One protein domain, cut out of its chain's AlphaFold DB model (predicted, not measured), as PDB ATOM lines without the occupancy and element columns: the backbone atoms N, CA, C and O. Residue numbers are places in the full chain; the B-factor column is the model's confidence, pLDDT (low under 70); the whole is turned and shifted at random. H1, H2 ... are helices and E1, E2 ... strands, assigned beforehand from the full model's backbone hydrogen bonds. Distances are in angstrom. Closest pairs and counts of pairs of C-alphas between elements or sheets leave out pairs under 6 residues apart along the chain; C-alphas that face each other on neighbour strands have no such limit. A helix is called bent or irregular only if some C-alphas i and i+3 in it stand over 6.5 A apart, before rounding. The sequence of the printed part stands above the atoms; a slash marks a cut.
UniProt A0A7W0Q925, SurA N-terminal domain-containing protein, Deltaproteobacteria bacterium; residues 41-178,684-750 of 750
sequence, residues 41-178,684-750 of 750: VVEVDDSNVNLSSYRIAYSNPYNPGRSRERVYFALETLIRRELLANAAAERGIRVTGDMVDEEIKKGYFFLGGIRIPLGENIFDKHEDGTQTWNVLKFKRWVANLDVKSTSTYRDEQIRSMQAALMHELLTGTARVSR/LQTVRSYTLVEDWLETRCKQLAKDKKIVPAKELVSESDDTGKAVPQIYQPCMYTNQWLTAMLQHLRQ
ATOM      1  N   VAL A  41     172.522 347.139 206.971       91.81
ATOM      2  CA  VAL A  41     171.061 347.295 206.913       91.81
ATOM      3  C   VAL A  41     170.610 348.557 207.656       91.81
ATOM      4  O   VAL A  41     169.662 349.219 207.238       91.81
ATOM      5  N   VAL A  42     171.309 348.922 208.730       93.50
ATOM      6  CA  VAL A  42     171.159 350.213 209.408       93.50
ATOM      7  C   VAL A  42     172.484 350.594 210.073       93.50
ATOM      8  O   VAL A  42     173.209 349.738 210.576       93.50
ATOM      9  N   GLU A  43     172.827 351.872 210.054       94.19
ATOM     10  CA  GLU A  43     173.905 352.446 210.861       94.19
ATOM     11  C   GLU A  43     173.289 353.099 212.104       94.19
ATOM     12  O   GLU A  43     172.272 353.787 211.989       94.19
ATOM     13  N   VAL A  44     173.842 352.832 213.293       94.31
ATOM     14  CA  VAL A  44     173.316 353.301 214.589       94.31
ATOM     15  C   VAL A  44     174.471 353.790 215.457       94.31
ATOM     16  O   VAL A  44     175.284 352.996 215.935       94.31
ATOM     17  N   ASP A  45     174.549 355.103 215.668       90.44
ATOM     18  CA  ASP A  45     175.788 355.761 216.100       90.44
ATOM     19  C   ASP A  45     176.935 355.333 215.147       90.44
ATOM     20  O   ASP A  45     176.700 355.190 213.948       90.44
ATOM     21  N   ASP A  46     178.147 355.061 215.630       85.38
ATOM     22  CA  ASP A  46     179.241 354.542 214.789       85.38
ATOM     23  C   ASP A  46     179.160 353.004 214.550       85.38
ATOM     24  O   ASP A  46     180.143 352.364 214.168       85.38
ATOM     25  N   SER A  47     178.006 352.362 214.809       89.62
ATOM     26  CA  SER A  47     177.815 350.899 214.702       89.62
ATOM     27  C   SER A  47     177.093 350.484 213.415       89.62
ATOM     28  O   SER A  47     175.928 350.812 213.200       89.62
ATOM     29  N   ASN A  48     177.765 349.689 212.578       91.56
ATOM     30  CA  ASN A  48     177.212 349.151 211.332       91.56
ATOM     31  C   ASN A  48     176.491 347.807 211.570       91.56
ATOM     32  O   ASN A  48     177.124 346.797 211.885       91.56
ATOM     33  N   VAL A  49     175.169 347.778 211.391       93.12
ATOM     34  CA  VAL A  49     174.326 346.591 211.609       93.12
ATOM     35  C   VAL A  49     174.211 345.766 210.333       93.12
ATOM     36  O   VAL A  49     173.734 346.264 209.317       93.12
ATOM     37  N   ASN A  50     174.622 344.496 210.364       91.38
ATOM     38  CA  ASN A  50     174.754 343.685 209.150       91.38
ATOM     39  C   ASN A  50     173.497 342.864 208.775       91.38
ATOM     40  O   ASN A  50     172.619 342.605 209.600       91.38
ATOM     41  N   LEU A  51     173.455 342.373 207.532       91.81
ATOM     42  CA  LEU A  51     172.357 341.578 206.967       91.81
ATOM     43  C   LEU A  51     171.982 340.304 207.755       91.81
ATOM     44  O   LEU A  51     170.813 339.921 207.754       91.81
ATOM     45  N   SER A  52     172.919 339.646 208.446       93.19
ATOM     46  CA  SER A  52     172.623 338.457 209.268       93.19
ATOM     47  C   SER A  52     171.732 338.816 210.455       93.19
ATOM     48  O   SER A  52     170.751 338.127 210.726       93.19
ATOM     49  N   SER A  53     172.026 339.939 211.115       93.06
ATOM     50  CA  SER A  53     171.210 340.462 212.213       93.06
ATOM     51  C   SER A  53     169.789 340.825 211.756       93.06
ATOM     52  O   SER A  53     168.816 340.504 212.438       93.06
ATOM     53  N   TYR A  54     169.653 341.411 210.560       94.88
ATOM     54  CA  TYR A  54     168.358 341.742 209.965       94.88
ATOM     55  C   TYR A  54     167.531 340.501 209.653       94.88
ATOM     56  O   TYR A  54     166.344 340.481 209.955       94.88
ATOM     57  N   ARG A  55     168.150 339.438 209.129       94.81
ATOM     58  CA  ARG A  55     167.471 338.154 208.899       94.81
ATOM     59  C   ARG A  55     166.897 337.584 210.202       94.81
ATOM     60  O   ARG A  55     165.726 337.224 210.233       94.81
ATOM     61  N   ILE A  56     167.642 337.646 211.311       94.50
ATOM     62  CA  ILE A  56     167.122 337.296 212.647       94.50
ATOM     63  C   ILE A  56     165.943 338.207 213.044       94.50
ATOM     64  O   ILE A  56     164.896 337.714 213.466       94.50
ATOM     65  N   ALA A  57     166.069 339.528 212.893       93.19
ATOM     66  CA  ALA A  57     165.032 340.494 213.277       93.19
ATOM     67  C   ALA A  57     163.760 340.444 212.393       93.19
ATOM     68  O   ALA A  57     162.665 340.771 212.855       93.19
ATOM     69  N   TYR A  58     163.882 339.985 211.147       93.94
ATOM     70  CA  TYR A  58     162.794 339.854 210.176       93.94
ATOM     71  C   TYR A  58     162.104 338.482 210.221       93.94
ATOM     72  O   TYR A  58     160.874 338.403 210.162       93.94
ATOM     73  N   SER A  59     162.875 337.397 210.343       93.38
ATOM     74  CA  SER A  59     162.390 336.014 210.202       93.38
ATOM     75  C   SER A  59     161.992 335.344 211.522       93.38
ATOM     76  O   SER A  59     161.403 334.265 211.499       93.38
ATOM     77  N   ASN A  60     162.270 335.951 212.681       89.12
ATOM     78  CA  ASN A  60     161.824 335.399 213.965       89.12
ATOM     79  C   ASN A  60     160.276 335.353 214.077       89.12
ATOM     80  O   ASN A  60     159.581 336.198 213.498       89.12
ATOM     81  N   PRO A  61     159.722 334.397 214.852       86.19
ATOM     82  CA  PRO A  61     158.274 334.209 214.970       86.19
ATOM     83  C   PRO A  61     157.566 335.275 215.824       86.19
ATOM     84  O   PRO A  61     156.341 335.278 215.873       86.19
ATOM     85  N   TYR A  62     158.304 336.176 216.481       85.19
ATOM     86  CA  TYR A  62     157.755 337.213 217.364       85.19
ATOM     87  C   TYR A  62     157.561 338.568 216.659       85.19
ATOM     88  O   TYR A  62     156.966 339.470 217.238       85.19
ATOM     89  N   ASN A  63     158.032 338.730 215.416       86.25
ATOM     90  CA  ASN A  63     157.790 339.929 214.609       86.25
ATOM     91  C   ASN A  63     156.315 339.933 214.125       86.25
ATOM     92  O   ASN A  63     155.942 339.043 213.351       86.25
ATOM     93  N   PRO A  64     155.473 340.892 214.572       79.88
ATOM     94  CA  PRO A  64     154.018 340.848 214.408       79.88
ATOM     95  C   PRO A  64     153.538 341.460 213.086       79.88
ATOM     96  O   PRO A  64     152.371 341.305 212.728       79.88
ATOM     97  N   GLY A  65     154.417 342.179 212.381       80.19
ATOM     98  CA  GLY A  65     154.056 342.927 211.186       80.19
ATOM     99  C   GLY A  65     153.624 342.028 210.030       80.19
ATOM    100  O   GLY A  65     154.041 340.869 209.906       80.19
ATOM    101  N   ARG A  66     152.827 342.596 209.127       83.19
ATOM    102  CA  ARG A  66     152.447 341.994 207.849       83.19
ATOM    103  C   ARG A  66     153.236 342.643 206.715       83.19
ATOM    104  O   ARG A  66     153.379 343.862 206.644       83.19
ATOM    105  N   SER A  67     153.767 341.814 205.818       84.38
ATOM    106  CA  SER A  67     154.530 342.237 204.634       84.38
ATOM    107  C   SER A  67     155.589 343.313 204.948       84.38
ATOM    108  O   SER A  67     156.596 343.005 205.584       84.38
ATOM    109  N   ARG A  68     155.372 344.572 204.539       85.94
ATOM    110  CA  ARG A  68     156.332 345.675 204.711       85.94
ATOM    111  C   ARG A  68     156.549 346.069 206.176       85.94
ATOM    112  O   ARG A  68     157.673 346.402 206.537       85.94
ATOM    113  N   GLU A  69     155.543 345.938 207.040       86.44
ATOM    114  CA  GLU A  69     155.669 346.242 208.474       86.44
ATOM    115  C   GLU A  69     156.748 345.385 209.153       86.44
ATOM    116  O   GLU A  69     157.428 345.858 210.062       86.44
ATOM    117  N   ARG A  70     156.969 344.141 208.686       89.38
ATOM    118  CA  ARG A  70     158.035 343.269 209.217       89.38
ATOM    119  C   ARG A  70     159.418 343.886 209.053       89.38
ATOM    120  O   ARG A  70     160.262 343.681 209.922       89.38
ATOM    121  N   VAL A  71     159.637 344.635 207.968       91.69
ATOM    122  CA  VAL A  71     160.884 345.371 207.707       91.69
ATOM    123  C   VAL A  71     161.063 346.466 208.755       91.69
ATOM    124  O   VAL A  71     162.133 346.579 209.347       91.69
ATOM    125  N   TYR A  72     160.004 347.224 209.042       90.88
ATOM    126  CA  TYR A  72     160.047 348.340 209.988       90.88
ATOM    127  C   TYR A  72     160.227 347.843 211.430       90.88
ATOM    128  O   TYR A  72     161.126 348.314 212.124       90.88
ATOM    129  N   PHE A  73     159.504 346.798 211.851       89.50
ATOM    130  CA  PHE A  73     159.754 346.144 213.143       89.50
ATOM    131  C   PHE A  73     161.159 345.528 213.239       89.50
ATOM    132  O   PHE A  73     161.769 345.586 214.308       89.50
ATOM    133  N   ALA A  74     161.709 344.976 212.151       92.88
ATOM    134  CA  ALA A  74     163.076 344.454 212.139       92.88
ATOM    135  C   ALA A  74     164.122 345.570 212.316       92.88
ATOM    136  O   ALA A  74     165.027 345.421 213.136       92.88
ATOM    137  N   LEU A  75     163.978 346.698 211.610       93.75
ATOM    138  CA  LEU A  75     164.856 347.867 211.752       93.75
ATOM    139  C   LEU A  75     164.812 348.439 213.177       93.75
ATOM    140  O   LEU A  75     165.858 348.612 213.798       93.75
ATOM    141  N   GLU A  76     163.621 348.647 213.742       91.75
ATOM    142  CA  GLU A  76     163.450 349.162 215.110       91.75
ATOM    143  C   GLU A  76     164.027 348.201 216.165       91.75
ATOM    144  O   GLU A  76     164.688 348.632 217.111       91.75
ATOM    145  N   THR A  77     163.862 346.886 215.971       92.25
ATOM    146  CA  THR A  77     164.461 345.849 216.832       92.25
ATOM    147  C   THR A  77     165.991 345.913 216.822       92.25
ATOM    148  O   THR A  77     166.631 345.712 217.857       92.25
ATOM    149  N   LEU A  78     166.590 346.209 215.668       94.69
ATOM    150  CA  LEU A  78     168.036 346.356 215.520       94.69
ATOM    151  C   LEU A  78     168.555 347.667 216.111       94.69
ATOM    152  O   LEU A  78     169.534 347.639 216.850       94.69
ATOM    153  N   ILE A  79     167.870 348.788 215.864       95.00
ATOM    154  CA  ILE A  79     168.180 350.082 216.487       95.00
ATOM    155  C   ILE A  79     168.194 349.916 218.010       95.00
ATOM    156  O   ILE A  79     169.210 350.174 218.654       95.00
ATOM    157  N   ARG A  80     167.118 349.362 218.578       94.00
ATOM    158  CA  ARG A  80     167.000 349.037 220.006       94.00
ATOM    159  C   ARG A  80     168.160 348.174 220.518       94.00
ATOM    160  O   ARG A  80     168.711 348.469 221.580       94.00
ATOM    161  N   ARG A  81     168.555 347.134 219.765       95.19
ATOM    162  CA  ARG A  81     169.705 346.277 220.105       95.19
ATOM    163  C   ARG A  81     170.993 347.090 220.196       95.19
ATOM    164  O   ARG A  81     171.698 346.961 221.191       95.19
ATOM    165  N   GLU A  82     171.309 347.906 219.194       96.25
ATOM    166  CA  GLU A  82     172.572 348.652 219.178       96.25
ATOM    167  C   GLU A  82     172.631 349.745 220.247       96.25
ATOM    168  O   GLU A  82     173.674 349.897 220.877       96.25
ATOM    169  N   LEU A  83     171.522 350.446 220.527       95.75
ATOM    170  CA  LEU A  83     171.468 351.436 221.612       95.75
ATOM    171  C   LEU A  83     171.832 350.804 222.965       95.75
ATOM    172  O   LEU A  83     172.711 351.300 223.673       95.75
ATOM    173  N   LEU A  84     171.205 349.672 223.298       95.75
ATOM    174  CA  LEU A  84     171.486 348.924 224.526       95.75
ATOM    175  C   LEU A  84     172.890 348.298 224.514       95.75
ATOM    176  O   LEU A  84     173.607 348.389 225.510       95.75
ATOM    177  N   ALA A  85     173.322 347.702 223.399       96.50
ATOM    178  CA  ALA A  85     174.640 347.076 223.293       96.50
ATOM    179  C   ALA A  85     175.789 348.093 223.395       96.50
ATOM    180  O   ALA A  85     176.816 347.773 223.999       96.50
ATOM    181  N   ASN A  86     175.624 349.305 222.856       95.69
ATOM    182  CA  ASN A  86     176.590 350.397 222.989       95.69
ATOM    183  C   ASN A  86     176.634 350.931 224.423       95.69
ATOM    184  O   ASN A  86     177.721 351.040 224.987       95.69
ATOM    185  N   ALA A  87     175.486 351.132 225.076       95.56
ATOM    186  CA  ALA A  87     175.467 351.515 226.487       95.56
ATOM    187  C   ALA A  87     176.085 350.435 227.406       95.56
ATOM    188  O   ALA A  87     176.797 350.767 228.358       95.56
ATOM    189  N   ALA A  88     175.917 349.146 227.095       96.19
ATOM    190  CA  ALA A  88     176.680 348.073 227.739       96.19
ATOM    191  C   ALA A  88     178.189 348.168 227.440       96.19
ATOM    192  O   ALA A  88     179.012 347.999 228.343       96.19
ATOM    193  N   ALA A  89     178.563 348.464 226.190       95.19
ATOM    194  CA  ALA A  89     179.957 348.556 225.765       95.19
ATOM    195  C   ALA A  89     180.720 349.652 226.535       95.19
ATOM    196  O   ALA A  89     181.805 349.377 227.060       95.19
ATOM    197  N   GLU A  90     180.109 350.838 226.660       95.06
ATOM    198  CA  GLU A  90     180.558 351.974 227.484       95.06
ATOM    199  C   GLU A  90     180.799 351.572 228.949       95.06
ATOM    200  O   GLU A  90     181.771 352.002 229.565       95.06
ATOM    201  N   ARG A  91     179.931 350.718 229.507       94.81
ATOM    202  CA  ARG A  91     179.941 350.293 230.923       94.81
ATOM    203  C   ARG A  91     180.813 349.065 231.196       94.81
ATOM    204  O   ARG A  91     180.710 348.461 232.257       94.81
ATOM    205  N   GLY A  92     181.656 348.670 230.242       96.00
ATOM    206  CA  GLY A  92     182.543 347.511 230.382       96.00
ATOM    207  C   GLY A  92     181.840 346.148 230.322       96.00
ATOM    208  O   GLY A  92     182.517 345.128 230.418       96.00
ATOM    209  N   ILE A  93     180.521 346.096 230.101       95.06
ATOM    210  CA  ILE A  93     179.780 344.838 229.939       95.06
ATOM    211  C   ILE A  93     180.240 344.177 228.637       95.06
ATOM    212  O   ILE A  93     180.252 344.806 227.575       95.06
ATOM    213  N   ARG A  94     180.649 342.911 228.716       93.06
ATOM    214  CA  ARG A  94     181.091 342.088 227.585       93.06
ATOM    215  C   ARG A  94     180.441 340.714 227.696       93.06
ATOM    216  O   ARG A  94     180.180 340.243 228.798       93.06
ATOM    217  N   VAL A  95     180.207 340.082 226.553       96.00
ATOM    218  CA  VAL A  95     179.660 338.727 226.449       96.00
ATOM    219  C   VAL A  95     180.618 337.878 225.622       96.00
ATOM    220  O   VAL A  95     181.139 338.345 224.610       96.00
ATOM    221  N   THR A  96     180.847 336.633 226.037       95.25
ATOM    222  CA  THR A  96     181.520 335.620 225.211       95.25
ATOM    223  C   THR A  96     180.484 334.717 224.547       95.25
ATOM    224  O   THR A  96     179.366 334.555 225.041       95.25
ATOM    225  N   GLY A  97     180.849 334.079 223.434       93.44
ATOM    226  CA  GLY A  97     179.961 333.107 222.788       93.44
ATOM    227  C   GLY A  97     179.648 331.885 223.662       93.44
ATOM    228  O   GLY A  97     178.640 331.222 223.445       93.44
ATOM    229  N   ASP A  98     180.468 331.601 224.673       95.12
ATOM    230  CA  ASP A  98     180.271 330.456 225.568       95.12
ATOM    231  C   ASP A  98     179.118 330.729 226.552       95.12
ATOM    232  O   ASP A  98     178.279 329.858 226.776       95.12
ATOM    233  N   MET A  99     178.998 331.976 227.039       95.94
ATOM    234  CA  MET A  99     177.830 332.447 227.803       95.94
ATOM    235  C   MET A  99     176.545 332.362 226.965       95.94
ATOM    236  O   MET A  99     175.496 331.951 227.461       95.94
ATOM    237  N   VAL A 100     176.637 332.712 225.679       95.12
ATOM    238  CA  VAL A 100     175.533 332.590 224.716       95.12
ATOM    239  C   VAL A 100     175.127 331.126 224.525       95.12
ATOM    240  O   VAL A 100     173.939 330.819 224.568       95.12
ATOM    241  N   ASP A 101     176.084 330.205 224.377       93.31
ATOM    242  CA  ASP A 101     175.796 328.772 224.242       93.31
ATOM    243  C   ASP A 101     175.154 328.174 225.501       93.31
ATOM    244  O   ASP A 101     174.332 327.264 225.389       93.31
ATOM    245  N   GLU A 102     175.514 328.641 226.699       93.75
ATOM    246  CA  GLU A 102     174.831 328.242 227.934       93.75
ATOM    247  C   GLU A 102     173.373 328.701 227.968       93.75
ATOM    248  O   GLU A 102     172.491 327.909 228.294       93.75
ATOM    249  N   GLU A 103     173.098 329.956 227.619       92.94
ATOM    250  CA  GLU A 103     171.733 330.489 227.601       92.94
ATOM    251  C   GLU A 103     170.876 329.838 226.503       92.94
ATOM    252  O   GLU A 103     169.720 329.494 226.748       92.94
ATOM    253  N   ILE A 104     171.461 329.528 225.341       90.25
ATOM    254  CA  ILE A 104     170.818 328.715 224.296       90.25
ATOM    255  C   ILE A 104     170.473 327.313 224.822       90.25
ATOM    256  O   ILE A 104     169.376 326.820 224.561       90.25
ATOM    257  N   LYS A 105     171.362 326.660 225.586       90.56
ATOM    258  CA  LYS A 105     171.082 325.344 226.199       90.56
ATOM    259  C   LYS A 105     169.978 325.408 227.259       90.56
ATOM    260  O   LYS A 105     169.258 324.428 227.422       90.56
ATOM    261  N   LYS A 106     169.813 326.553 227.933       90.38
ATOM    262  CA  LYS A 106     168.707 326.849 228.868       90.38
ATOM    263  C   LYS A 106     167.397 327.235 228.159       90.38
ATOM    264  O   LYS A 106     166.374 327.371 228.819       90.38
ATOM    265  N   GLY A 107     167.401 327.372 226.828       89.25
ATOM    266  CA  GLY A 107     166.202 327.657 226.033       89.25
ATOM    267  C   GLY A 107     166.000 329.123 225.658       89.25
ATOM    268  O   GLY A 107     164.901 329.475 225.229       89.25
ATOM    269  N   TYR A 108     167.012 329.980 225.812       91.00
ATOM    270  CA  TYR A 108     166.892 331.418 225.571       91.00
ATOM    271  C   TYR A 108     167.444 331.878 224.216       91.00
ATOM    272  O   TYR A 108     168.403 331.338 223.665       91.00
ATOM    273  N   PHE A 109     166.817 332.935 223.706       90.44
ATOM    274  CA  PHE A 109     167.174 333.681 222.503       90.44
ATOM    275  C   PHE A 109     167.096 335.177 222.813       90.44
ATOM    276  O   PHE A 109     166.186 335.625 223.507       90.44
ATOM    277  N   PHE A 110     168.036 335.961 222.299       93.81
ATOM    278  CA  PHE A 110     168.136 337.390 222.561       93.81
ATOM    279  C   PHE A 110     167.765 338.203 221.315       93.81
ATOM    280  O   PHE A 110     168.396 338.084 220.257       93.81
ATOM    281  N   LEU A 111     166.762 339.070 221.454       90.94
ATOM    282  CA  LEU A 111     166.196 339.884 220.375       90.94
ATOM    283  C   LEU A 111     165.871 341.283 220.908       90.94
ATOM    284  O   LEU A 111     165.257 341.404 221.961       90.94
ATOM    285  N   GLY A 112     166.305 342.347 220.223       88.06
ATOM    286  CA  GLY A 112     166.025 343.730 220.646       88.06
ATOM    287  C   GLY A 112     166.505 344.085 222.063       88.06
ATOM    288  O   GLY A 112     165.935 344.965 222.700       88.06
ATOM    289  N   GLY A 113     167.504 343.372 222.592       88.31
ATOM    290  CA  GLY A 113     167.915 343.505 223.992       88.31
ATOM    291  C   GLY A 113     166.899 342.965 225.004       88.31
ATOM    292  O   GLY A 113     166.836 343.470 226.114       88.31
ATOM    293  N   ILE A 114     166.103 341.958 224.641       88.38
ATOM    294  CA  ILE A 114     165.211 341.215 225.544       88.38
ATOM    295  C   ILE A 114     165.591 339.728 225.486       88.38
ATOM    296  O   ILE A 114     165.901 339.204 224.412       88.38
ATOM    297  N   ARG A 115     165.571 339.049 226.641       89.69
ATOM    298  CA  ARG A 115     165.730 337.592 226.765       89.69
ATOM    299  C   ARG A 115     164.379 336.911 226.524       89.69
ATOM    300  O   ARG A 115     163.452 337.079 227.310       89.69
ATOM    301  N   ILE A 116     164.263 336.145 225.444       87.94
ATOM    302  CA  ILE A 116     163.036 335.455 225.028       87.94
ATOM    303  C   ILE A 116     163.174 333.948 225.295       87.94
ATOM    304  O   ILE A 116     164.145 333.344 224.830       87.94
ATOM    305  N   PRO A 117     162.220 333.305 225.995       87.06
ATOM    306  CA  PRO A 117     162.167 331.852 226.089       87.06
ATOM    307  C   PRO A 117     161.651 331.251 224.773       87.06
ATOM    308  O   PRO A 117     160.535 331.532 224.334       87.06
ATOM    309  N   LEU A 118     162.442 330.368 224.164       81.75
ATOM    310  CA  LEU A 118     162.023 329.552 223.019       81.75
ATOM    311  C   LEU A 118     161.091 328.402 223.426       81.75
ATOM    312  O   LEU A 118     160.469 327.777 222.565       81.75
ATOM    313  N   GLY A 119     161.001 328.119 224.729       72.38
ATOM    314  CA  GLY A 119     160.234 327.010 225.279       72.38
ATOM    315  C   GLY A 119     160.698 325.662 224.727       72.38
ATOM    316  O   GLY A 119     161.860 325.463 224.380       72.38
ATOM    317  N   GLU A 120     159.749 324.743 224.601       71.81
ATOM    318  CA  GLU A 120     159.968 323.326 224.273       71.81
ATOM    319  C   GLU A 120     160.524 323.094 222.852       71.81
ATOM    320  O   GLU A 120     160.981 322.000 222.522       71.81
ATOM    321  N   ASN A 121     160.519 324.125 221.998       75.50
ATOM    322  CA  ASN A 121     160.817 324.034 220.565       75.50
ATOM    323  C   ASN A 121     162.232 323.524 220.232       75.50
ATOM    324  O   ASN A 121     162.448 323.024 219.126       75.50
ATOM    325  N   ILE A 122     163.189 323.631 221.163       87.94
ATOM    326  CA  ILE A 122     164.564 323.124 220.999       87.94
ATOM    327  C   ILE A 122     164.920 321.958 221.937       87.94
ATOM    328  O   ILE A 122     166.078 321.543 221.977       87.94
ATOM    329  N   PHE A 123     163.942 321.399 222.653       91.31
ATOM    330  CA  PHE A 123     164.131 320.310 223.615       91.31
ATOM    331  C   PHE A 123     163.385 319.046 223.193       91.31
ATOM    332  O   PHE A 123     162.380 319.101 222.484       91.31
ATOM    333  N   ASP A 124     163.860 317.894 223.652       90.38
ATOM    334  CA  ASP A 124     163.062 316.671 223.741       90.38
ATOM    335  C   ASP A 124     162.461 316.570 225.143       90.38
ATOM    336  O   ASP A 124     163.151 316.839 226.127       90.38
ATOM    337  N   LYS A 125     161.178 316.204 225.212       87.81
ATOM    338  CA  LYS A 125     160.474 315.862 226.451       87.81
ATOM    339  C   LYS A 125     160.647 314.382 226.755       87.81
ATOM    340  O   LYS A 125     160.577 313.569 225.833       87.81
ATOM    341  N   HIS A 126     160.751 314.067 228.037       87.19
ATOM    342  CA  HIS A 126     160.699 312.706 228.565       87.19
ATOM    343  C   HIS A 126     159.392 312.479 229.330       87.19
ATOM    344  O   HIS A 126     158.692 313.430 229.688       87.19
ATOM    345  N   GLU A 127     159.032 311.214 229.552       87.62
ATOM    346  CA  GLU A 127     157.762 310.830 230.194       87.62
ATOM    347  C   GLU A 127     157.688 311.240 231.678       87.62
ATOM    348  O   GLU A 127     156.600 311.420 232.217       87.62
ATOM    349  N   ASP A 128     158.841 311.468 232.316       86.94
ATOM    350  CA  ASP A 128     158.976 312.011 233.675       86.94
ATOM    351  C   ASP A 128     158.784 313.544 233.758       86.94
ATOM    352  O   ASP A 128     158.886 314.132 234.834       86.94
ATOM    353  N   GLY A 129     158.511 314.203 232.626       81.50
ATOM    354  CA  GLY A 129     158.353 315.654 232.522       81.50
ATOM    355  C   GLY A 129     159.665 316.437 232.390       81.50
ATOM    356  O   GLY A 129     159.620 317.656 232.202       81.50
ATOM    357  N   THR A 130     160.828 315.778 232.442       85.06
ATOM    358  CA  THR A 130     162.122 316.432 232.206       85.06
ATOM    359  C   THR A 130     162.325 316.774 230.728       85.06
ATOM    360  O   THR A 130     161.612 316.304 229.835       85.06
ATOM    361  N   GLN A 131     163.301 317.645 230.452       86.56
ATOM    362  CA  GLN A 131     163.623 318.100 229.101       86.56
ATOM    363  C   GLN A 131     165.132 318.071 228.847       86.56
ATOM    364  O   GLN A 131     165.917 318.549 229.664       86.56
ATOM    365  N   THR A 132     165.542 317.558 227.685       90.00
ATOM    366  CA  THR A 132     166.948 317.553 227.239       90.00
ATOM    367  C   THR A 132     167.127 318.361 225.962       90.00
ATOM    368  O   THR A 132     166.363 318.212 225.009       90.00
ATOM    369  N   TRP A 133     168.152 319.213 225.927       90.81
ATOM    370  CA  TRP A 133     168.446 320.081 224.784       90.81
ATOM    371  C   TRP A 133     168.795 319.275 223.521       90.81
ATOM    372  O   TRP A 133     169.694 318.434 223.538       90.81
ATOM    373  N   ASN A 134     168.114 319.561 222.409       93.12
ATOM    374  CA  ASN A 134     168.263 318.841 221.147       93.12
ATOM    375  C   ASN A 134     168.938 319.724 220.081       93.12
ATOM    376  O   ASN A 134     168.336 320.631 219.497       93.12
ATOM    377  N   VAL A 135     170.191 319.390 219.753       91.62
ATOM    378  CA  VAL A 135     171.005 320.096 218.748       91.62
ATOM    379  C   VAL A 135     170.387 320.119 217.341       91.62
ATOM    380  O   VAL A 135     170.626 321.062 216.586       91.62
ATOM    381  N   LEU A 136     169.593 319.113 216.955       93.31
ATOM    382  CA  LEU A 136     168.939 319.048 215.643       93.31
ATOM    383  C   LEU A 136     167.692 319.942 215.588       93.31
ATOM    384  O   LEU A 136     167.480 320.620 214.581       93.31
ATOM    385  N   LYS A 137     166.906 320.001 216.671       93.06
ATOM    386  CA  LYS A 137     165.796 320.955 216.822       93.06
ATOM    387  C   LYS A 137     166.321 322.392 216.849       93.06
ATOM    388  O   LYS A 137     165.838 323.214 216.075       93.06
ATOM    389  N   PHE A 138     167.377 322.665 217.621       92.44
ATOM    390  CA  PHE A 138     168.061 323.963 217.614       92.44
ATOM    391  C   PHE A 138     168.572 324.347 216.212       92.44
ATOM    392  O   PHE A 138     168.251 325.428 215.727       92.44
ATOM    393  N   LYS A 139     169.285 323.453 215.507       92.88
ATOM    394  CA  LYS A 139     169.744 323.705 214.125       92.88
ATOM    395  C   LYS A 139     168.594 324.005 213.159       92.88
ATOM    396  O   LYS A 139     168.733 324.896 212.326       92.88
ATOM    397  N   ARG A 140     167.462 323.299 213.272       91.94
ATOM    398  CA  ARG A 140     166.257 323.557 212.464       91.94
ATOM    399  C   ARG A 140     165.643 324.922 212.781       91.94
ATOM    400  O   ARG A 140     165.302 325.657 211.864       91.94
ATOM    401  N   TRP A 141     165.544 325.277 214.059       91.81
ATOM    402  CA  TRP A 141     165.041 326.582 214.482       91.81
ATOM    403  C   TRP A 141     165.953 327.733 214.009       91.81
ATOM    404  O   TRP A 141     165.449 328.721 213.484       91.81
ATOM    405  N   VAL A 142     167.283 327.570 214.062       93.44
ATOM    406  CA  VAL A 142     168.240 328.541 213.493       93.44
ATOM    407  C   VAL A 142     168.085 328.669 211.972       93.44
ATOM    408  O   VAL A 142     168.126 329.781 211.452       93.44
ATOM    409  N   ALA A 143     167.862 327.566 211.247       92.12
ATOM    410  CA  ALA A 143     167.642 327.606 209.798       92.12
ATOM    411  C   ALA A 143     166.388 328.418 209.410       92.12
ATOM    412  O   ALA A 143     166.404 329.126 208.405       92.12
ATOM    413  N   ASN A 144     165.340 328.399 210.243       92.50
ATOM    414  CA  ASN A 144     164.134 329.210 210.040       92.50
ATOM    415  C   ASN A 144     164.381 330.730 210.178       92.50
ATOM    416  O   ASN A 144     163.526 331.517 209.782       92.50
ATOM    417  N   LEU A 145     165.537 331.163 210.703       91.94
ATOM    418  CA  LEU A 145     165.924 332.578 210.789       91.94
ATOM    419  C   LEU A 145     166.668 333.098 209.539       91.94
ATOM    420  O   LEU A 145     167.157 334.224 209.565       91.94
ATOM    421  N   ASP A 146     166.794 332.302 208.466       90.56
ATOM    422  CA  ASP A 146     167.542 332.632 207.228       90.56
ATOM    423  C   ASP A 146     169.038 332.978 207.464       90.56
ATOM    424  O   ASP A 146     169.727 333.555 206.622       90.56
ATOM    425  N   VAL A 147     169.613 332.609 208.611       92.31
ATOM    426  CA  VAL A 147     171.049 332.805 208.878       92.31
ATOM    427  C   VAL A 147     171.892 331.655 208.328       92.31
ATOM    428  O   VAL A 147     171.528 330.485 208.417       92.31
ATOM    429  N   LYS A 148     173.068 331.989 207.781       89.56
ATOM    430  CA  LYS A 148     173.930 331.047 207.040       89.56
ATOM    431  C   LYS A 148     174.444 329.862 207.866       89.56
ATOM    432  O   LYS A 148     174.796 328.838 207.289       89.56
ATOM    433  N   SER A 149     174.572 330.008 209.185       93.25
ATOM    434  CA  SER A 149     175.080 328.953 210.067       93.25
ATOM    435  C   SER A 149     174.733 329.206 211.537       93.25
ATOM    436  O   SER A 149     174.419 330.331 211.931       93.25
ATOM    437  N   THR A 150     174.886 328.176 212.374       92.56
ATOM    438  CA  THR A 150     174.814 328.310 213.838       92.56
ATOM    439  C   THR A 150     175.940 329.165 214.424       92.56
ATOM    440  O   THR A 150     175.724 329.758 215.474       92.56
ATOM    441  N   SER A 151     177.101 329.281 213.759       93.69
ATOM    442  CA  SER A 151     178.142 330.239 214.173       93.69
ATOM    443  C   SER A 151     177.648 331.661 213.952       93.69
ATOM    444  O   SER A 151     177.539 332.415 214.902       93.69
ATOM    445  N   THR A 152     177.201 331.980 212.733       93.56
ATOM    446  CA  THR A 152     176.666 333.306 212.384       93.56
ATOM    447  C   THR A 152     175.518 333.725 213.309       93.56
ATOM    448  O   THR A 152     175.416 334.887 213.682       93.56
ATOM    449  N   TYR A 153     174.673 332.775 213.722       94.38
ATOM    450  CA  TYR A 153     173.675 332.999 214.766       94.38
ATOM    451  C   TYR A 153     174.306 333.345 216.127       94.38
ATOM    452  O   TYR A 153     173.961 334.372 216.705       94.38
ATOM    453  N   ARG A 154     175.242 332.524 216.629       95.00
ATOM    454  CA  ARG A 154     175.977 332.739 217.892       95.00
ATOM    455  C   ARG A 154     176.673 334.104 217.922       95.00
ATOM    456  O   ARG A 154     176.573 334.814 218.918       95.00
ATOM    457  N   ASP A 155     177.308 334.486 216.818       93.62
ATOM    458  CA  ASP A 155     178.034 335.748 216.655       93.62
ATOM    459  C   ASP A 155     177.087 336.959 216.814       93.62
ATOM    460  O   ASP A 155     177.375 337.888 217.569       93.62
ATOM    461  N   GLU A 156     175.895 336.912 216.205       94.75
ATOM    462  CA  GLU A 156     174.848 337.928 216.411       94.75
ATOM    463  C   GLU A 156     174.244 337.901 217.821       94.75
ATOM    464  O   GLU A 156     173.872 338.943 218.372       94.75
ATOM    465  N   GLN A 157     174.143 336.715 218.425       95.94
ATOM    466  CA  GLN A 157     173.626 336.549 219.779       95.94
ATOM    467  C   GLN A 157     174.557 337.110 220.855       95.94
ATOM    468  O   GLN A 157     174.046 337.571 221.869       95.94
ATOM    469  N   ILE A 158     175.874 337.192 220.632       96.31
ATOM    470  CA  ILE A 158     176.793 337.907 221.540       96.31
ATOM    471  C   ILE A 158     176.366 339.379 221.670       96.31
ATOM    472  O   ILE A 158     176.215 339.892 222.781       96.31
ATOM    473  N   ARG A 159     176.090 340.051 220.542       95.69
ATOM    474  CA  ARG A 159     175.634 341.452 220.523       95.69
ATOM    475  C   ARG A 159     174.233 341.602 221.124       95.69
ATOM    476  O   ARG A 159     174.001 342.526 221.904       95.69
ATOM    477  N   SER A 160     173.312 340.685 220.817       95.56
ATOM    478  CA  SER A 160     171.954 340.698 221.384       95.56
ATOM    479  C   SER A 160     171.913 340.409 222.891       95.56
ATOM    480  O   SER A 160     171.140 341.045 223.602       95.56
ATOM    481  N   MET A 161     172.746 339.496 223.396       97.12
ATOM    482  CA  MET A 161     172.860 339.202 224.827       97.12
ATOM    483  C   MET A 161     173.514 340.367 225.573       97.12
ATOM    484  O   MET A 161     173.058 340.725 226.653       97.12
ATOM    485  N   GLN A 162     174.514 341.034 224.985       96.69
ATOM    486  CA  GLN A 162     175.088 342.256 225.558       96.69
ATOM    487  C   GLN A 162     174.037 343.379 225.676       96.69
ATOM    488  O   GLN A 162     174.006 344.085 226.684       96.69
ATOM    489  N   ALA A 163     173.136 343.510 224.694       96.25
ATOM    490  CA  ALA A 163     171.978 344.399 224.791       96.25
ATOM    491  C   ALA A 163     170.990 343.967 225.895       96.25
ATOM    492  O   ALA A 163     170.489 344.815 226.632       96.25
ATOM    493  N   ALA A 164     170.733 342.664 226.045       95.00
ATOM    494  CA  ALA A 164     169.834 342.139 227.074       95.00
ATOM    495  C   ALA A 164     170.382 342.322 228.496       95.00
ATOM    496  O   ALA A 164     169.633 342.719 229.380       95.00
ATOM    497  N   LEU A 165     171.690 342.158 228.715       95.69
ATOM    498  CA  LEU A 165     172.321 342.466 230.004       95.69
ATOM    499  C   LEU A 165     172.235 343.962 230.353       95.69
ATOM    500  O   LEU A 165     172.090 344.304 231.523       95.69
ATOM    501  N   MET A 166     172.271 344.863 229.362       95.25
ATOM    502  CA  MET A 166     172.013 346.291 229.601       95.25
ATOM    503  C   MET A 166     170.545 346.553 229.964       95.25
ATOM    504  O   MET A 166     170.272 347.349 230.859       95.25
ATOM    505  N   HIS A 167     169.603 345.880 229.298       92.88
ATOM    506  CA  HIS A 167     168.178 345.960 229.624       92.88
ATOM    507  C   HIS A 167     167.909 345.456 231.050       92.88
ATOM    508  O   HIS A 167     167.284 346.163 231.830       92.88
ATOM    509  N   GLU A 168     168.436 344.283 231.411       90.75
ATOM    510  CA  GLU A 168     168.326 343.681 232.749       90.75
ATOM    511  C   GLU A 168     168.988 344.546 233.839       90.75
ATOM    512  O   GLU A 168     168.451 344.677 234.941       90.75
ATOM    513  N   LEU A 169     170.109 345.212 233.532       92.06
ATOM    514  CA  LEU A 169     170.721 346.194 234.430       92.06
ATOM    515  C   LEU A 169     169.808 347.409 234.656       92.06
ATOM    516  O   LEU A 169     169.633 347.832 235.797       92.06
ATOM    517  N   LEU A 170     169.225 347.970 233.590       90.62
ATOM    518  CA  LEU A 170     168.335 349.131 233.679       90.62
ATOM    519  C   LEU A 170     167.033 348.794 234.418       90.62
ATOM    520  O   LEU A 170     166.664 349.522 235.342       90.62
ATOM    521  N   THR A 171     166.369 347.682 234.083       88.44
ATOM    522  CA  THR A 171     165.144 347.242 234.775       88.44
ATOM    523  C   THR A 171     165.398 346.981 236.257       88.44
ATOM    524  O   THR A 171     164.578 347.387 237.085       88.44
ATOM    525  N   GLY A 172     166.552 346.402 236.609       87.31
ATOM    526  CA  GLY A 172     166.983 346.158 237.988       87.31
ATOM    527  C   GLY A 172     167.247 347.415 238.833       87.31
ATOM    528  O   GLY A 172     167.323 347.314 240.060       87.31
ATOM    529  N   THR A 173     167.355 348.607 238.227       86.56
ATOM    530  CA  THR A 173     167.478 349.866 238.991       86.56
ATOM    531  C   THR A 173     166.161 350.325 239.618       86.56
ATOM    532  O   THR A 173     166.183 351.038 240.624       86.56
ATOM    533  N   ALA A 174     165.015 349.912 239.067       88.62
ATOM    534  CA  ALA A 174     163.712 350.327 239.566       88.62
ATOM    535  C   ALA A 174     163.482 349.818 240.994       88.62
ATOM    536  O   ALA A 174     163.612 348.628 241.285       88.62
ATOM    537  N   ARG A 175     163.077 350.727 241.880       89.56
ATOM    538  CA  ARG A 175     162.581 350.432 243.229       89.56
ATOM    539  C   ARG A 175     161.176 350.998 243.367       89.56
ATOM    540  O   ARG A 175     160.861 352.006 242.740       89.56
ATOM    541  N   VAL A 176     160.359 350.350 244.186       93.56
ATOM    542  CA  VAL A 176     159.003 350.760 244.571       93.56
ATOM    543  C   VAL A 176     158.901 350.549 246.077       93.56
ATOM    544  O   VAL A 176     159.428 349.559 246.585       93.56
ATOM    545  N   SER A 177     158.286 351.489 246.796       95.38
ATOM    546  CA  SER A 177     158.070 351.356 248.240       95.38
ATOM    547  C   SER A 177     156.707 350.723 248.544       95.38
ATOM    548  O   SER A 177     155.819 350.682 247.689       95.38
ATOM    549  N   ARG A 178     156.523 350.245 249.780       96.00
ATOM    550  CA  ARG A 178     155.240 349.690 250.242       96.00
ATOM    551  C   ARG A 178     154.131 350.742 250.183       96.00
ATOM    552  O   ARG A 178     153.006 350.430 249.818       96.00
ATOM    553  N   LEU A 684     154.174 346.708 240.346       89.75
ATOM    554  CA  LEU A 684     154.440 348.127 240.124       89.75
ATOM    555  C   LEU A 684     155.925 348.381 239.821       89.75
ATOM    556  O   LEU A 684     156.243 349.199 238.957       89.75
ATOM    557  N   GLN A 685     156.833 347.619 240.441       90.94
ATOM    558  CA  GLN A 685     158.257 347.621 240.114       90.94
ATOM    559  C   GLN A 685     158.473 347.178 238.667       90.94
ATOM    560  O   GLN A 685     159.147 347.887 237.933       90.94
ATOM    561  N   THR A 686     157.830 346.095 238.219       86.38
ATOM    562  CA  THR A 686     157.885 345.623 236.823       86.38
ATOM    563  C   THR A 686     157.387 346.696 235.845       86.38
ATOM    564  O   THR A 686     158.063 347.006 234.863       86.38
ATOM    565  N   VAL A 687     156.242 347.325 236.132       85.88
ATOM    566  CA  VAL A 687     155.693 348.447 235.344       85.88
ATOM    567  C   VAL A 687     156.682 349.620 235.265       85.88
ATOM    568  O   VAL A 687     156.913 350.156 234.178       85.88
ATOM    569  N   ARG A 688     157.312 349.996 236.386       89.00
ATOM    570  CA  ARG A 688     158.337 351.051 236.440       89.00
ATOM    571  C   ARG A 688     159.609 350.667 235.679       89.00
ATOM    572  O   ARG A 688     160.118 351.492 234.927       89.00
ATOM    573  N   SER A 689     160.090 349.434 235.837       88.75
ATOM    574  CA  SER A 689     161.261 348.880 235.151       88.75
ATOM    575  C   SER A 689     161.141 348.993 233.635       88.75
ATOM    576  O   SER A 689     162.056 349.508 232.998       88.75
ATOM    577  N   TYR A 690     160.017 348.550 233.060       84.62
ATOM    578  CA  TYR A 690     159.797 348.654 231.617       84.62
ATOM    579  C   TYR A 690     159.687 350.112 231.166       84.62
ATOM    580  O   TYR A 690     160.399 350.506 230.248       84.62
ATOM    581  N   THR A 691     158.881 350.934 231.852       85.94
ATOM    582  CA  THR A 691     158.718 352.363 231.508       85.94
ATOM    583  C   THR A 691     160.072 353.088 231.459       85.94
ATOM    584  O   THR A 691     160.382 353.747 230.473       85.94
ATOM    585  N   LEU A 692     160.932 352.878 232.466       88.62
ATOM    586  CA  LEU A 692     162.268 353.481 232.548       88.62
ATOM    587  C   LEU A 692     163.181 353.110 231.365       88.62
ATOM    588  O   LEU A 692     163.951 353.950 230.896       88.62
ATOM    589  N   VAL A 693     163.124 351.861 230.890       88.75
ATOM    590  CA  VAL A 693     163.946 351.413 229.754       88.75
ATOM    591  C   VAL A 693     163.459 352.008 228.440       88.75
ATOM    592  O   VAL A 693     164.284 352.406 227.618       88.75
ATOM    593  N   GLU A 694     162.146 352.094 228.238       87.62
ATOM    594  CA  GLU A 694     161.592 352.667 227.011       87.62
ATOM    595  C   GLU A 694     161.757 354.183 226.951       87.62
ATOM    596  O   GLU A 694     162.153 354.688 225.906       87.62
ATOM    597  N   ASP A 695     161.567 354.905 228.058       89.06
ATOM    598  CA  ASP A 695     161.836 356.348 228.120       89.06
ATOM    599  C   ASP A 695     163.315 356.643 227.798       89.06
ATOM    600  O   ASP A 695     163.631 357.575 227.050       89.06
ATOM    601  N   TRP A 696     164.236 355.812 228.307       92.19
ATOM    602  CA  TRP A 696     165.668 355.894 227.999       92.19
ATOM    603  C   TRP A 696     165.965 355.591 226.521       92.19
ATOM    604  O   TRP A 696     166.690 356.349 225.867       92.19
ATOM    605  N   LEU A 697     165.382 354.516 225.977       92.25
ATOM    606  CA  LEU A 697     165.515 354.119 224.574       92.25
ATOM    607  C   LEU A 697     164.958 355.180 223.628       92.25
ATOM    608  O   LEU A 697     165.650 355.581 222.698       92.25
ATOM    609  N   GLU A 698     163.736 355.650 223.861       90.44
ATOM    610  CA  GLU A 698     163.058 356.641 223.033       90.44
ATOM    611  C   GLU A 698     163.823 357.969 223.041       90.44
ATOM    612  O   GLU A 698     164.080 358.532 221.976       90.44
ATOM    613  N   THR A 699     164.277 358.423 224.215       92.50
ATOM    614  CA  THR A 699     165.105 359.632 224.347       92.50
ATOM    615  C   THR A 699     166.414 359.503 223.564       92.50
ATOM    616  O   THR A 699     166.750 360.384 222.768       92.50
ATOM    617  N   ARG A 700     167.152 358.395 223.736       93.25
ATOM    618  CA  ARG A 700     168.435 358.178 223.042       93.25
ATOM    619  C   ARG A 700     168.244 357.993 221.534       93.25
ATOM    620  O   ARG A 700     169.028 358.539 220.759       93.25
ATOM    621  N   CYS A 701     167.198 357.279 221.122       93.75
ATOM    622  CA  CYS A 701     166.854 357.046 219.724       93.75
ATOM    623  C   CYS A 701     166.495 358.362 219.022       93.75
ATOM    624  O   CYS A 701     167.117 358.707 218.019       93.75
ATOM    625  N   LYS A 702     165.564 359.151 219.582       93.56
ATOM    626  CA  LYS A 702     165.143 360.441 219.010       93.56
ATOM    627  C   LYS A 702     166.298 361.440 218.915       93.56
ATOM    628  O   LYS A 702     166.385 362.159 217.920       93.56
ATOM    629  N   GLN A 703     167.204 361.461 219.896       94.31
ATOM    630  CA  GLN A 703     168.403 362.300 219.835       94.31
ATOM    631  C   GLN A 703     169.340 361.868 218.693       94.31
ATOM    632  O   GLN A 703     169.704 362.701 217.867       94.31
ATOM    633  N   LEU A 704     169.665 360.577 218.569       94.75
ATOM    634  CA  LEU A 704     170.536 360.091 217.491       94.75
ATOM    635  C   LEU A 704     169.892 360.220 216.099       94.75
ATOM    636  O   LEU A 704     170.585 360.551 215.139       94.75
ATOM    637  N   ALA A 705     168.575 360.038 215.974       92.94
ATOM    638  CA  ALA A 705     167.841 360.290 214.732       92.94
ATOM    639  C   ALA A 705     167.911 361.773 214.318       92.94
ATOM    640  O   ALA A 705     168.206 362.082 213.162       92.94
ATOM    641  N   LYS A 706     167.722 362.699 215.270       94.25
ATOM    642  CA  LYS A 706     167.878 364.150 215.066       94.25
ATOM    643  C   LYS A 706     169.302 364.526 214.640       94.25
ATOM    644  O   LYS A 706     169.469 365.339 213.733       94.25
ATOM    645  N   ASP A 707     170.307 363.890 215.238       95.44
ATOM    646  CA  ASP A 707     171.726 364.072 214.904       95.44
ATOM    647  C   ASP A 707     172.141 363.341 213.607       95.44
ATOM    648  O   ASP A 707     173.307 363.385 213.217       95.44
ATOM    649  N   LYS A 708     171.196 362.674 212.920       93.94
ATOM    650  CA  LYS A 708     171.402 361.853 211.707       93.94
ATOM    651  C   LYS A 708     172.373 360.679 211.901       93.94
ATOM    652  O   LYS A 708     172.896 360.140 210.933       93.94
ATOM    653  N   LYS A 709     172.543 360.244 213.152       95.38
ATOM    654  CA  LYS A 709     173.289 359.059 213.600       95.38
ATOM    655  C   LYS A 709     172.435 357.778 213.608       95.38
ATOM    656  O   LYS A 709     172.801 356.799 214.249       95.38
ATOM    657  N   ILE A 710     171.291 357.770 212.918       95.19
ATOM    658  CA  ILE A 710     170.558 356.544 212.571       95.19
ATOM    659  C   ILE A 710     170.249 356.584 211.073       95.19
ATOM    660  O   ILE A 710     169.482 357.437 210.629       95.19
ATOM    661  N   VAL A 711     170.856 355.682 210.297       93.38
ATOM    662  CA  VAL A 711     170.763 355.667 208.825       93.38
ATOM    663  C   VAL A 711     170.358 354.272 208.332       93.38
ATOM    664  O   VAL A 711     171.210 353.395 208.186       93.38
ATOM    665  N   PRO A 712     169.059 354.027 208.082       92.50
ATOM    666  CA  PRO A 712     168.588 352.800 207.442       92.50
ATOM    667  C   PRO A 712     169.061 352.687 205.985       92.50
ATOM    668  O   PRO A 712     169.147 353.691 205.271       92.50
ATOM    669  N   ALA A 713     169.299 351.461 205.516       91.06
ATOM    670  CA  ALA A 713     169.560 351.177 204.108       91.06
ATOM    671  C   ALA A 713     168.344 351.568 203.251       91.06
ATOM    672  O   ALA A 713     167.200 351.223 203.571       91.06
ATOM    673  N   LYS A 714     168.579 352.319 202.167       87.56
ATOM    674  CA  LYS A 714     167.512 352.996 201.411       87.56
ATOM    675  C   LYS A 714     166.520 352.008 200.816       87.56
ATOM    676  O   LYS A 714     165.325 352.220 200.933       87.56
ATOM    677  N   GLU A 715     167.007 350.907 200.267       86.75
ATOM    678  CA  GLU A 715     166.240 349.806 199.683       86.75
ATOM    679  C   GLU A 715     165.218 349.162 200.645       86.75
ATOM    680  O   GLU A 715     164.221 348.591 200.197       86.75
ATOM    681  N   LEU A 716     165.415 349.283 201.963       87.12
ATOM    682  CA  LEU A 716     164.492 348.764 202.979       87.12
ATOM    683  C   LEU A 716     163.403 349.767 203.385       87.12
ATOM    684  O   LEU A 716     162.397 349.358 203.963       87.12
ATOM    685  N   VAL A 717     163.579 351.057 203.082       87.31
ATOM    686  CA  VAL A 717     162.682 352.141 203.529       87.31
ATOM    687  C   VAL A 717     162.068 352.944 202.380       87.31
ATOM    688  O   VAL A 717     160.990 353.501 202.549       87.31
ATOM    689  N   SER A 718     162.682 352.957 201.195       83.00
ATOM    690  CA  SER A 718     162.140 353.589 199.993       83.00
ATOM    691  C   SER A 718     160.895 352.854 199.509       83.00
ATOM    692  O   SER A 718     160.922 351.629 199.351       83.00
ATOM    693  N   GLU A 719     159.838 353.605 199.243       75.69
ATOM    694  CA  GLU A 719     158.573 353.123 198.694       75.69
ATOM    695  C   GLU A 719     158.335 353.765 197.319       75.69
ATOM    696  O   GLU A 719     158.805 354.876 197.053       75.69
ATOM    697  N   SER A 720     157.580 353.081 196.459       77.94
ATOM    698  CA  SER A 720     157.147 353.586 195.154       77.94
ATOM    699  C   SER A 720     155.696 353.194 194.889       77.94
ATOM    700  O   SER A 720     155.236 352.170 195.393       77.94
ATOM    701  N   ASP A 721     154.998 354.001 194.092       75.88
ATOM    702  CA  ASP A 721     153.645 353.713 193.620       75.88
ATOM    703  C   ASP A 721     153.622 352.630 192.522       75.88
ATOM    704  O   ASP A 721     154.655 352.111 192.086       75.88
ATOM    705  N   ASP A 722     152.419 352.281 192.071       76.00
ATOM    706  CA  ASP A 722     152.148 351.326 190.994       76.00
ATOM    707  C   ASP A 722     152.683 351.774 189.619       76.00
ATOM    708  O   ASP A 722     152.825 350.948 188.716       76.00
ATOM    709  N   THR A 723     153.071 353.047 189.471       74.56
ATOM    710  CA  THR A 723     153.787 353.573 188.295       74.56
ATOM    711  C   THR A 723     155.316 353.516 188.441       74.56
ATOM    712  O   THR A 723     156.046 353.875 187.516       74.56
ATOM    713  N   GLY A 724     155.824 353.048 189.589       73.56
ATOM    714  CA  GLY A 724     157.252 352.964 189.907       73.56
ATOM    715  C   GLY A 724     157.872 354.281 190.388       73.56
ATOM    716  O   GLY A 724     159.092 354.361 190.555       73.56
ATOM    717  N   LYS A 725     157.063 355.314 190.634       78.31
ATOM    718  CA  LYS A 725     157.512 356.632 191.092       78.31
ATOM    719  C   LYS A 725     157.604 356.654 192.619       78.31
ATOM    720  O   LYS A 725     156.732 356.141 193.313       78.31
ATOM    721  N   ALA A 726     158.671 357.249 193.151       75.69
ATOM    722  CA  ALA A 726     158.915 357.289 194.592       75.69
ATOM    723  C   ALA A 726     157.818 358.069 195.341       75.69
ATOM    724  O   ALA A 726     157.520 359.217 194.994       75.69
ATOM    725  N   VAL A 727     157.264 357.460 196.393       78.50
ATOM    726  CA  VAL A 727     156.283 358.084 197.301       78.50
ATOM    727  C   VAL A 727     156.975 358.582 198.583       78.50
ATOM    728  O   VAL A 727     158.128 358.216 198.838       78.50
ATOM    729  N   PRO A 728     156.339 359.447 199.399       76.31
ATOM    730  CA  PRO A 728     156.929 359.916 200.652       76.31
ATOM    731  C   PRO A 728     157.282 358.755 201.591       76.31
ATOM    732  O   PRO A 728     156.458 357.880 201.837       76.31
ATOM    733  N   GLN A 729     158.501 358.757 202.137       77.75
ATOM    734  CA  GLN A 729     158.988 357.692 203.016       77.75
ATOM    735  C   GLN A 729     158.206 357.671 204.342       77.75
ATOM    736  O   GLN A 729     158.445 358.505 205.219       77.75
ATOM    737  N   ILE A 730     157.310 356.690 204.493       82.38
ATOM    738  CA  ILE A 730     156.456 356.532 205.680       82.38
ATOM    739  C   ILE A 730     157.296 356.183 206.916       82.38
ATOM    740  O   ILE A 730     157.097 356.754 207.986       82.38
ATOM    741  N   TYR A 731     158.265 355.270 206.780       87.19
ATOM    742  CA  TYR A 731     159.106 354.858 207.904       87.19
ATOM    743  C   TYR A 731     160.086 355.953 208.343       87.19
ATOM    744  O   TYR A 731     160.937 356.396 207.569       87.19
ATOM    745  N   GLN A 732     160.028 356.300 209.627       87.75
ATOM    746  CA  GLN A 732     161.046 357.075 210.332       87.75
ATOM    747  C   GLN A 732     161.656 356.212 211.450       87.75
ATOM    748  O   GLN A 732     160.926 355.431 212.067       87.75
ATOM    749  N   PRO A 733     162.960 356.344 211.758       88.62
ATOM    750  CA  PRO A 733     163.537 355.728 212.947       88.62
ATOM    751  C   PRO A 733     162.807 356.149 214.226       88.62
ATOM    752  O   PRO A 733     162.378 357.297 214.352       88.62
ATOM    753  N   CYS A 734     162.731 355.238 215.197       86.94
ATOM    754  CA  CYS A 734     162.080 355.441 216.496       86.94
ATOM    755  C   CYS A 734     160.544 355.572 216.426       86.94
ATOM    756  O   CYS A 734     159.927 356.087 217.359       86.94
ATOM    757  N   MET A 735     159.913 355.144 215.326       81.25
ATOM    758  CA  MET A 735     158.463 355.256 215.120       81.25
ATOM    759  C   MET A 735     157.647 354.207 215.895       81.25
ATOM    760  O   MET A 735     156.480 354.457 216.197       81.25
ATOM    761  N   TYR A 736     158.234 353.056 216.246       72.50
ATOM    762  CA  TYR A 736     157.511 351.949 216.898       72.50
ATOM    763  C   TYR A 736     157.982 351.633 218.328       72.50
ATOM    764  O   TYR A 736     157.419 350.730 218.952       72.50
ATOM    765  N   THR A 737     158.957 352.370 218.878       63.81
ATOM    766  CA  THR A 737     159.554 352.098 220.206       63.81
ATOM    767  C   THR A 737     158.519 351.931 221.321       63.81
ATOM    768  O   THR A 737     158.646 351.022 222.133       63.81
ATOM    769  N   ASN A 738     157.458 352.746 221.328       61.78
ATOM    770  CA  ASN A 738     156.498 352.810 222.438       61.78
ATOM    771  C   ASN A 738     155.205 351.977 222.234       61.78
ATOM    772  O   ASN A 738     154.412 351.811 223.163       61.78
ATOM    773  N   GLN A 739     154.958 351.413 221.040       59.91
ATOM    774  CA  GLN A 739     153.693 350.696 220.774       59.91
ATOM    775  C   GLN A 739     153.573 349.393 221.582       59.91
ATOM    776  O   GLN A 739     152.528 349.120 222.174       59.91
ATOM    777  N   TRP A 740     154.663 348.624 221.665       52.09
ATOM    778  CA  TRP A 740     154.734 347.403 222.476       52.09
ATOM    779  C   TRP A 740     154.529 347.688 223.965       52.09
ATOM    780  O   TRP A 740     153.766 346.986 224.631       52.09
ATOM    781  N   LEU A 741     155.169 348.748 224.474       53.62
ATOM    782  CA  LEU A 741     155.035 349.167 225.865       53.62
ATOM    783  C   LEU A 741     153.592 349.551 226.185       53.62
ATOM    784  O   LEU A 741     153.066 349.118 227.203       53.62
ATOM    785  N   THR A 742     152.946 350.332 225.318       53.44
ATOM    786  CA  THR A 742     151.578 350.816 225.544       53.44
ATOM    787  C   THR A 742     150.608 349.650 225.771       53.44
ATOM    788  O   THR A 742     149.889 349.639 226.771       53.44
ATOM    789  N   ALA A 743     150.643 348.626 224.910       51.41
ATOM    790  CA  ALA A 743     149.810 347.431 225.064       51.41
ATOM    791  C   ALA A 743     150.176 346.607 226.318       51.41
ATOM    792  O   ALA A 743     149.296 346.194 227.076       51.41
ATOM    793  N   MET A 744     151.474 346.401 226.575       54.25
ATOM    794  CA  MET A 744     151.955 345.609 227.711       54.25
ATOM    795  C   MET A 744     151.656 346.274 229.065       54.25
ATOM    796  O   MET A 744     151.175 345.611 229.983       54.25
ATOM    797  N   LEU A 745     151.876 347.586 229.196       55.44
ATOM    798  CA  LEU A 745     151.537 348.345 230.403       55.44
ATOM    799  C   LEU A 745     150.031 348.406 230.635       55.44
ATOM    800  O   LEU A 745     149.602 348.351 231.785       55.44
ATOM    801  N   GLN A 746     149.222 348.509 229.577       55.50
ATOM    802  CA  GLN A 746     147.768 348.486 229.720       55.50
ATOM    803  C   GLN A 746     147.286 347.139 230.281       55.50
ATOM    804  O   GLN A 746     146.414 347.135 231.146       55.50
ATOM    805  N   HIS A 747     147.900 346.021 229.875       55.94
ATOM    806  CA  HIS A 747     147.586 344.700 230.423       55.94
ATOM    807  C   HIS A 747     148.143 344.471 231.842       55.94
ATOM    808  O   HIS A 747     147.472 343.851 232.657       55.94
ATOM    809  N   LEU A 748     149.328 345.004 232.177       54.38
ATOM    810  CA  LEU A 748     149.936 344.876 233.517       54.38
ATOM    811  C   LEU A 748     149.323 345.800 234.590       54.38
ATOM    812  O   LEU A 748     149.522 345.567 235.785       54.38
ATOM    813  N   ARG A 749     148.626 346.870 234.188       56.03
ATOM    814  CA  ARG A 749     147.933 347.798 235.105       56.03
ATOM    815  C   ARG A 749     146.518 347.341 235.475       56.03
ATOM    816  O   ARG A 749     146.052 347.718 236.554       56.03
ATOM    817  N   GLN A 750     145.867 346.568 234.602       49.62
ATOM    818  CA  GLN A 750     144.562 345.937 234.845       49.62
ATOM    819  C   GLN A 750     144.652 344.842 235.931       49.62
ATOM    820  O   GLN A 750     143.604 344.600 236.571       49.62
TER     821      GLN A 750
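What this domain is: This is residues 41 to 178 and 684 to 750 of the 750 residues of the protein "SurA N-terminal domain-containing protein" of Deltaproteobacteria bacterium (UniProt A0A7W0Q925). Three long helices make the core: H2 crosses H6 and H7, and the last residues of H6 meet H7. A small three-stranded sheet packs on H2, the hairpin of E3 and E4 packs on H6, H9 runs beside H7, and E5, E6, H4 and H5 form a small head beyond the first residues of H6. The 205 printed residues include nine named helices and seven named strands, in the order E1 E2 H1 H2 H3 E3 E4 H4 E5 E6 H5 H6 H7 E7 H8 H9, class mostly helix; the sheet E2 E1 E7 is antiparallel. The whole is compact, radius of gyration of the C-alphas 18.2 A, spans 61 by 49 by 38 A.

How they stand to each other: Start at E1, residues 41 to 44, which forms a hairpin with E2, residues 47 to 50; N 41 and O 49 are 2.8 A apart. E7, residues 710 to 712, is E1's other antiparallel neighbour, N 43 and O 711 at 2.9 A. H8, residues 714 to 717, only grazes this sheet. H2, residues 69 to 90, is on one face, two layers of helix over sheet, at a height of 9.0 A. H1, residues 51 to 59, touches H2's residues 70 to 78 alone, closest C-alphas Ala 57 and Ala 74, 4.6 A. E3, residues 108 to 111, and E4, residues 114 to 117, are a hairpin, N 109 and O 116 at 2.9 A. E5, residues 123 to 125, and E6, residues 131 to 133, are another, N 124 and O 132 at 2.9 A. H4, residues 119 to 122, touches H5, residues 135 to 143, closest C-alphas Ile 122 and Lys 137, 4.9 A. The hub is H6, residues 150 to 171, with a kink of 30 degrees near residue 157; it touches H1, H2, H5, H3, residues 97 to 105, and H7, residues 684 to 706. H6's residues 159 to 167 alone touch H2, closest C-alphas Ala 163 and Ala 85, 4.1 A, a steep tilt of 69 degrees, only just short of perpendicular. H9, residues 739 to 749, touches H7's residues 687 to 694 alone, closest C-alphas Leu 745 and Val 687, 6.5 A, a shallow tilt of 16 degrees, opposite ways. Every O i to N i+4 pair is within hydrogen-bond range in H1, H2, H3, H5, H7 and H9, and 17 of 18 in H6; H4 and H8 are too short for one.

Where its parts are: Find C-alpha 41 at (171.061, 347.295, 206.913), where E1 begins. H2 is 31.8 A long, H6 29.8 A, H7 32.6 A. H4 is irregular, C-alphas 119 and 122 being 7.2 A apart. H9 ends at C-alpha 749, (147.933, 347.798, 235.105).

The domain as a whole: Residues 179 to 683 are not printed; C-alphas 178 and 684 are 10.3 A apart. The long link is H8 to H9. Look for pLDDT under 70 at residues 737 to 750.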